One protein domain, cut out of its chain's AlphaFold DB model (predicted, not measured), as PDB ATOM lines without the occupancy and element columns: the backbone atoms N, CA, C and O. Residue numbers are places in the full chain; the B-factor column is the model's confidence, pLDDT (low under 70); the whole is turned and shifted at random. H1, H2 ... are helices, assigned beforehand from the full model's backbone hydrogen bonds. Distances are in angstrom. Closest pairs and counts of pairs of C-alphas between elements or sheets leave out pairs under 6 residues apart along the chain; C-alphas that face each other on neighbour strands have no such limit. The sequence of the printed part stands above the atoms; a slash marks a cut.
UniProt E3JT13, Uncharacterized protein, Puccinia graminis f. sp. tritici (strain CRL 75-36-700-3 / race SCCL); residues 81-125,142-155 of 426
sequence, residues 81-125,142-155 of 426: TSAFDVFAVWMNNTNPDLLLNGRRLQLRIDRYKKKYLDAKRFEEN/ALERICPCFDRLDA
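AT A GLANCE: This is residues 81 to 125 and 142 to 155 of the 426 residues of an uncharacterized protein of Puccinia graminis f. sp. tritici (strain CRL 75-36-700-3 / race SCCL) (UniProt E3JT13). A long helix, H2, makes the long axis, and H1 stands at a right angle across its first end, roughly an L. The short H3 and H4 pack on the farther part of H2, residues 115 to 123. The printed part has 59 residues with four named helices, H1 to H4 in order, no named strand, and is all helix. It is loose, radius of gyration of the C-alphas 13.5 A, spanning 38 by 21 by 16 A.

IN THESE COORDINATES: H1, residues 81 to 94, begins at C-alpha 81 (-23.476, 16.798, 25.001) and is 20.4 A long. H2, residues 102 to 125, is 34.2 A long. H3 is residues 142 to 146, 6.7 A; H4, residues 150 to 155, 8.5 A, ends at C-alpha 155 (-20.623, 19.632, 0.320).

HOW THE PARTS SIT: H2 is the hub. Its residues 102 to 106 touch H1, about perpendicular at 90 degrees; the closest C-alphas, Asp 85 and Gly 102, are 3.9 A apart. H2 touches H3 with residues 115 to 123, closest C-alphas Ala 119 and Leu 143, 5.6 A. H1 is apart from H3 and H4. In H1, H2, H3 and H4 every O i to N i+4 pair is within hydrogen-bond range.

THE WHOLE: Residues 126 to 141 are not printed; C-alphas 125 and 142 are 13.0 A apart. No printed residue is under 70 in pLDDT.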
ATOM      1  N   THR A  81     -23.810  18.196  24.687       80.38
ATOM      2  CA  THR A  81     -23.476  16.798  25.001       80.38
ATOM      3  C   THR A  81     -24.689  15.879  24.859       80.38
ATOM      4  O   THR A  81     -24.585  14.848  24.202       80.38
ATOM      5  N   SER A  82     -25.840  16.289  25.395       83.88
ATOM      6  CA  SER A  82     -27.100  15.546  25.285       83.88
ATOM      7  C   SER A  82     -27.575  15.433  23.829       83.88
ATOM      8  O   SER A  82     -28.069  14.390  23.409       83.88
ATOM      9  N   ALA A  83     -27.316  16.450  23.001       88.19
ATOM     10  CA  ALA A  83     -27.645  16.412  21.577       88.19
ATOM     11  C   ALA A  83     -26.877  15.305  20.833       88.19
ATOM     12  O   ALA A  83     -27.438  14.633  19.969       88.19
ATOM     13  N   PHE A  84     -25.611  15.061  21.198       91.88
ATOM     14  CA  PHE A  84     -24.853  13.942  20.636       91.88
ATOM     15  C   PHE A  84     -25.398  12.585  21.078       91.88
ATOM     16  O   PHE A  84     -25.333  11.643  20.292       91.88
ATOM     17  N   ASP A  85     -25.929  12.464  22.295       89.62
ATOM     18  CA  ASP A  85     -26.538  11.217  22.765       89.62
ATOM     19  C   ASP A  85     -27.839  10.919  22.011       89.62
ATOM     20  O   ASP A  85     -28.005   9.813  21.497       89.62
ATOM     21  N   VAL A  86     -28.708  11.921  21.838       89.44
ATOM     22  CA  VAL A  86     -29.931  11.801  21.024       89.44
ATOM     23  C   VAL A  86     -29.588  11.418  19.580       89.44
ATOM     24  O   VAL A  86     -30.176  10.493  19.017       89.44
ATOM     25  N   PHE A  87     -28.585  12.072  18.989       90.56
ATOM     26  CA  PHE A  87     -28.174  11.781  17.619       90.56
ATOM     27  C   PHE A  87     -27.510  10.401  17.477       90.56
ATOM     28  O   PHE A  87     -27.707   9.722  16.470       90.56
ATOM     29  N   ALA A  88     -26.773   9.938  18.489       90.88
ATOM     30  CA  ALA A  88     -26.200   8.595  18.499       90.88
ATOM     31  C   ALA A  88     -27.280   7.509  18.535       90.88
ATOM     32  O   ALA A  88     -27.162   6.524  17.810       90.88
ATOM     33  N   VAL A  89     -28.347   7.707  19.319       90.62
ATOM     34  CA  VAL A  89     -29.504   6.797  19.336       90.62
ATOM     35  C   VAL A  89     -30.145   6.726  17.953       90.62
ATOM     36  O   VAL A  89     -30.336   5.632  17.427       90.62
ATOM     37  N   TRP A  90     -30.407   7.874  17.325       91.88
ATOM     38  CA  TRP A  90     -30.970   7.910  15.975       91.88
ATOM     39  C   TRP A  90     -30.071   7.203  14.945       91.88
ATOM     40  O   TRP A  90     -30.541   6.347  14.201       91.88
ATOM     41  N   MET A  91     -28.761   7.476  14.954       88.69
ATOM     42  CA  MET A  91     -27.795   6.835  14.050       88.69
ATOM     43  C   MET A  91     -27.746   5.314  14.217       88.69
ATOM     44  O   MET A  91     -27.612   4.606  13.220       88.69
ATOM     45  N   ASN A  92     -27.852   4.821  15.453       91.56
ATOM     46  CA  ASN A  92     -27.874   3.387  15.744       91.56
ATOM     47  C   ASN A  92     -29.178   2.728  15.294       91.56
ATOM     48  O   ASN A  92     -29.152   1.589  14.848       91.56
ATOM     49  N   ASN A  93     -30.307   3.431  15.376       89.62
ATOM     50  CA  ASN A  93     -31.579   2.908  14.876       89.62
ATOM     51  C   ASN A  93     -31.557   2.766  13.350       89.62
ATOM     52  O   ASN A  93     -32.060   1.784  12.814       89.62
ATOM     53  N   THR A  94     -30.934   3.722  12.658       85.94
ATOM     54  CA  THR A  94     -30.757   3.674  11.200       85.94
ATOM     55  C   THR A  94     -29.658   2.688  10.784       85.94
ATOM     56  O   THR A  94     -29.709   2.141   9.688       85.94
ATOM     57  N   ASN A  95     -28.659   2.449  11.644       85.81
ATOM     58  CA  ASN A  95     -27.522   1.562  11.382       85.81
ATOM     59  C   ASN A  95     -27.147   0.775  12.660       85.81
ATOM     60  O   ASN A  95     -26.291   1.232  13.432       85.81
ATOM     61  N   PRO A  96     -27.749  -0.409  12.895       83.69
ATOM     62  CA  PRO A  96     -27.610  -1.139  14.161       83.69
ATOM     63  C   PRO A  96     -26.169  -1.565  14.481       83.69
ATOM     64  O   PRO A  96     -25.803  -1.672  15.651       83.69
ATOM     65  N   ASP A  97     -25.317  -1.708  13.465       86.44
ATOM     66  CA  ASP A  97     -23.920  -2.134  13.618       86.44
ATOM     67  C   ASP A  97     -22.998  -1.052  14.209       86.44
ATOM     68  O   ASP A  97     -21.880  -1.340  14.640       86.44
ATOM     69  N   LEU A  98     -23.428   0.217  14.230       81.94
ATOM     70  CA  LEU A  98     -22.558   1.324  14.636       81.94
ATOM     71  C   LEU A  98     -22.364   1.426  16.161       81.94
ATOM     72  O   LEU A  98     -21.313   1.916  16.592       81.94
ATOM     73  N   LEU A  99     -23.336   0.965  16.965       85.94
ATOM     74  CA  LEU A  99     -23.319   0.945  18.442       85.94
ATOM     75  C   LEU A  99     -22.653   2.189  19.079       85.94
ATOM     76  O   LEU A  99     -21.762   2.099  19.936       85.94
ATOM     77  N   LEU A 100     -23.037   3.377  18.617       88.12
ATOM     78  CA  LEU A 100     -22.478   4.661  19.032       88.12
ATOM     79  C   LEU A 100     -23.098   5.138  20.348       88.12
ATOM     80  O   LEU A 100     -24.277   4.936  20.611       88.12
ATOM     81  N   ASN A 101     -22.303   5.832  21.156       91.44
ATOM     82  CA  ASN A 101     -22.799   6.718  22.211       91.44
ATOM     83  C   ASN A 101     -22.422   8.163  21.842       91.44
ATOM     84  O   ASN A 101     -21.581   8.357  20.952       91.44
ATOM     85  N   GLY A 102     -22.993   9.178  22.499       88.19
ATOM     86  CA  GLY A 102     -22.747  10.571  22.116       88.19
ATOM     87  C   GLY A 102     -21.267  10.941  22.149       88.19
ATOM     88  O   GLY A 102     -20.765  11.616  21.250       88.19
ATOM     89  N   ARG A 103     -20.504  10.382  23.095       89.19
ATOM     90  CA  ARG A 103     -19.050  10.580  23.171       89.19
ATOM     91  C   ARG A 103     -18.290   9.980  21.982       89.19
ATOM     92  O   ARG A 103     -17.389  10.623  21.445       89.19
ATOM     93  N   ARG A 104     -18.612   8.752  21.570       89.81
ATOM     94  CA  ARG A 104     -17.991   8.064  20.424       89.81
ATOM     95  C   ARG A 104     -18.349   8.763  19.121       89.81
ATOM     96  O   ARG A 104     -17.482   8.904  18.262       89.81
ATOM     97  N   LEU A 105     -19.592   9.220  18.995       91.44
ATOM     98  CA  LEU A 105     -20.056   9.982  17.844       91.44
ATOM     99  C   LEU A 105     -19.319  11.318  17.731       91.44
ATOM    100  O   LEU A 105     -18.774  11.615  16.672       91.44
ATOM    101  N   GLN A 106     -19.202  12.057  18.836       91.38
ATOM    102  CA  GLN A 106     -18.424  13.291  18.898       91.38
ATOM    103  C   GLN A 106     -16.972  13.066  18.446       91.38
ATOM    104  O   GLN A 106     -16.507  13.725  17.521       91.38
ATOM    105  N   LEU A 107     -16.281  12.073  19.019       90.56
ATOM    106  CA  LEU A 107     -14.896  11.751  18.652       90.56
ATOM    107  C   LEU A 107     -14.745  11.349  17.180       90.56
ATOM    108  O   LEU A 107     -13.729  11.649  16.551       90.56
ATOM    109  N   ARG A 108     -15.736  10.645  16.626       90.38
ATOM    110  CA  ARG A 108     -15.728  10.219  15.226       90.38
ATOM    111  C   ARG A 108     -15.925  11.410  14.290       90.38
ATOM    112  O   ARG A 108     -15.168  11.539  13.331       90.38
ATOM    113  N   ILE A 109     -16.865  12.302  14.601       89.69
ATOM    114  CA  ILE A 109     -17.083  13.552  13.861       89.69
ATOM    115  C   ILE A 109     -15.834  14.434  13.921       89.69
ATOM    116  O   ILE A 109     -15.378  14.900  12.881       89.69
ATOM    117  N   ASP A 110     -15.231  14.615  15.096       90.06
ATOM    118  CA  ASP A 110     -14.016  15.424  15.250       90.06
ATOM    119  C   ASP A 110     -12.846  14.849  14.436       90.06
ATOM    120  O   ASP A 110     -12.086  15.590  13.812       90.06
ATOM    121  N   ARG A 111     -12.732  13.516  14.365       91.69
ATOM    122  CA  ARG A 111     -11.740  12.841  13.518       91.69
ATOM    123  C   ARG A 111     -11.986  13.096  12.031       91.69
ATOM    124  O   ARG A 111     -11.027  13.382  11.319       91.69
ATOM    125  N   TYR A 112     -13.231  13.000  11.562       90.31
ATOM    126  CA  TYR A 112     -13.568  13.298  10.164       90.31
ATOM    127  C   TYR A 112     -13.340  14.770   9.827       90.31
ATOM    128  O   TYR A 112     -12.747  15.059   8.794       90.31
ATOM    129  N   LYS A 113     -13.699  15.691  10.729       89.31
ATOM    130  CA  LYS A 113     -13.405  17.122  10.580       89.31
ATOM    131  C   LYS A 113     -11.912  17.386  10.450       89.31
ATOM    132  O   LYS A 113     -11.511  18.156   9.588       89.31
ATOM    133  N   LYS A 114     -11.085  16.729  11.269       90.94
ATOM    134  CA  LYS A 114      -9.627  16.852  11.168       90.94
ATOM    135  C   LYS A 114      -9.120  16.376   9.803       90.94
ATOM    136  O   LYS A 114      -8.443  17.135   9.128       90.94
ATOM    137  N   LYS A 115      -9.513  15.170   9.373       90.44
ATOM    138  CA  LYS A 115      -9.131  14.630   8.056       90.44
ATOM    139  C   LYS A 115      -9.578  15.530   6.902       90.44
ATOM    140  O   LYS A 115      -8.832  15.717   5.953       90.44
ATOM    141  N   TYR A 116     -10.782  16.088   6.995       91.50
ATOM    142  CA  TYR A 116     -11.305  17.042   6.020       91.50
ATOM    143  C   TYR A 116     -10.465  18.320   5.965       91.50
ATOM    144  O   TYR A 116     -10.089  18.739   4.882       91.50
ATOM    145  N   LEU A 117     -10.115  18.913   7.110       90.25
ATOM    146  CA  LEU A 117      -9.257  20.102   7.144       90.25
ATOM    147  C   LEU A 117      -7.853  19.819   6.606       90.25
ATOM    148  O   LEU A 117      -7.279  20.677   5.940       90.25
ATOM    149  N   ASP A 118      -7.308  18.634   6.878       88.31
ATOM    150  CA  ASP A 118      -6.017  18.208   6.336       88.31
ATOM    151  C   ASP A 118      -6.094  18.077   4.801       88.31
ATOM    152  O   ASP A 118      -5.220  18.583   4.100       88.31
ATOM    153  N   ALA A 119      -7.179  17.498   4.269       89.19
ATOM    154  CA  ALA A 119      -7.436  17.425   2.829       89.19
ATOM    155  C   ALA A 119      -7.706  18.805   2.201       89.19
ATOM    156  O   ALA A 119      -7.194  19.088   1.126       89.19
ATOM    157  N   LYS A 120      -8.422  19.705   2.885       87.50
ATOM    158  CA  LYS A 120      -8.685  21.071   2.407       87.50
ATOM    159  C   LYS A 120      -7.411  21.905   2.335       87.50
ATOM    160  O   LYS A 120      -7.162  22.586   1.351       87.50
ATOM    161  N   ARG A 121      -6.545  21.781   3.345       86.38
ATOM    162  CA  ARG A 121      -5.202  22.377   3.317       86.38
ATOM    163  C   ARG A 121      -4.354  21.792   2.197       86.38
ATOM    164  O   ARG A 121      -3.553  22.516   1.622       86.38
ATOM    165  N   PHE A 122      -4.481  20.497   1.918       83.62
ATOM    166  CA  PHE A 122      -3.800  19.880   0.785       83.62
ATOM    167  C   PHE A 122      -4.313  20.470  -0.539       83.62
ATOM    168  O   PHE A 122      -3.510  20.976  -1.308       83.62
ATOM    169  N   GLU A 123      -5.631  20.542  -0.742       85.25
ATOM    170  CA  GLU A 123      -6.265  21.175  -1.911       85.25
ATOM    171  C   GLU A 123      -5.793  22.627  -2.126       85.25
ATOM    172  O   GLU A 123      -5.381  22.989  -3.227       85.25
ATOM    173  N   GLU A 124      -5.793  23.448  -1.070       81.62
ATOM    174  CA  GLU A 124      -5.393  24.863  -1.119       81.62
ATOM    175  C   GLU A 124      -3.892  25.054  -1.397       81.62
ATOM    176  O   GLU A 124      -3.503  25.973  -2.120       81.62
ATOM    177  N   ASN A 125      -3.036  24.185  -0.847       73.50
ATOM    178  CA  ASN A 125      -1.584  24.262  -1.033       73.50
ATOM    179  C   ASN A 125      -1.112  23.638  -2.358       73.50
ATOM    180  O   ASN A 125      -0.000  23.924  -2.798       73.50
ATOM    181  N   ALA A 142      -6.262  11.684  -4.650       82.12
ATOM    182  CA  ALA A 142      -5.330  12.118  -3.604       82.12
ATOM    183  C   ALA A 142      -6.068  12.653  -2.360       82.12
ATOM    184  O   ALA A 142      -5.709  12.316  -1.228       82.12
ATOM    185  N   LEU A 143      -7.131  13.434  -2.562       85.75
ATOM    186  CA  LEU A 143      -7.977  13.951  -1.486       85.75
ATOM    187  C   LEU A 143      -8.743  12.830  -0.778       85.75
ATOM    188  O   LEU A 143      -8.809  12.835   0.451       85.75
ATOM    189  N   GLU A 144      -9.239  11.829  -1.509       87.00
ATOM    190  CA  GLU A 144      -9.910  10.660  -0.930       87.00
ATOM    191  C   GLU A 144      -8.984   9.812  -0.048       87.00
ATOM    192  O   GLU A 144      -9.420   9.291   0.986       87.00
ATOM    193  N   ARG A 145      -7.691   9.715  -0.391       85.44
ATOM    194  CA  ARG A 145      -6.698   9.037   0.463       85.44
ATOM    195  C   ARG A 145      -6.489   9.748   1.799       85.44
ATOM    196  O   ARG A 145      -6.269   9.088   2.815       85.44
ATOM    197  N   ILE A 146      -6.576  11.077   1.820       86.31
ATOM    198  CA  ILE A 146      -6.424  11.882   3.042       86.31
ATOM    199  C   ILE A 146      -7.741  11.895   3.839       86.31
ATOM    200  O   ILE A 146      -7.758  11.677   5.059       86.31
ATOM    201  N   CYS A 147      -8.861  12.104   3.151       90.44
ATOM    202  CA  CYS A 147     -10.194  12.198   3.722       90.44
ATOM    203  C   CYS A 147     -11.180  11.294   2.964       90.44
ATOM    204  O   CYS A 147     -11.640  11.653   1.881       90.44
ATOM    205  N   PRO A 148     -11.578  10.148   3.551       89.00
ATOM    206  CA  PRO A 148     -12.612   9.310   2.960       89.00
ATOM    207  C   PRO A 148     -13.916  10.095   2.791       89.00
ATOM    208  O   PRO A 148     -14.399  10.693   3.758       89.00
ATOM    209  N   CYS A 149     -14.492  10.052   1.587       84.38
ATOM    210  CA  CYS A 149     -15.690  10.805   1.206       84.38
ATOM    211  C   CYS A 149     -15.509  12.337   1.276       84.38
ATOM    212  O   CYS A 149     -16.423  13.037   1.725       84.38
ATOM    213  N   PHE A 150     -14.345  12.846   0.846       88.69
ATOM    214  CA  PHE A 150     -14.020  14.277   0.837       88.69
ATOM    215  C   PHE A 150     -15.121  15.123   0.188       88.69
ATOM    216  O   PHE A 150     -15.636  16.013   0.854       88.69
ATOM    217  N   ASP A 151     -15.567  14.785  -1.024       85.81
ATOM    218  CA  ASP A 151     -16.593  15.551  -1.752       85.81
ATOM    219  C   ASP A 151     -17.901  15.682  -0.966       85.81
ATOM    220  O   ASP A 151     -18.523  16.744  -0.904       85.81
ATOM    221  N   ARG A 152     -18.308  14.600  -0.296       85.06
ATOM    222  CA  ARG A 152     -19.522  14.586   0.525       85.06
ATOM    223  C   ARG A 152     -19.361  15.440   1.780       85.06
ATOM    224  O   ARG A 152     -20.315  16.088   2.199       85.06
ATOM    225  N   LEU A 153     -18.179  15.430   2.395       86.69
ATOM    226  CA  LEU A 153     -17.882  16.266   3.558       86.69
ATOM    227  C   LEU A 153     -17.741  17.740   3.173       86.69
ATOM    228  O   LEU A 153     -18.259  18.592   3.887       86.69
ATOM    229  N   ASP A 154     -17.112  18.033   2.042       85.88
ATOM    230  CA  ASP A 154     -16.952  19.375   1.488       85.88
ATOM    231  C   ASP A 154     -18.323  19.978   1.136       85.88
ATOM    232  O   ASP A 154     -18.617  21.106   1.524       85.88
ATOM    233  N   ALA A 155     -19.241  19.200   0.552       85.00
ATOM    234  CA  ALA A 155     -20.623  19.632   0.320       85.00
ATOM    235  C   ALA A 155     -21.392  19.976   1.615       85.00
ATOM    236  O   ALA A 155     -22.217  20.888   1.616       85.00
TER     237      ALA A 155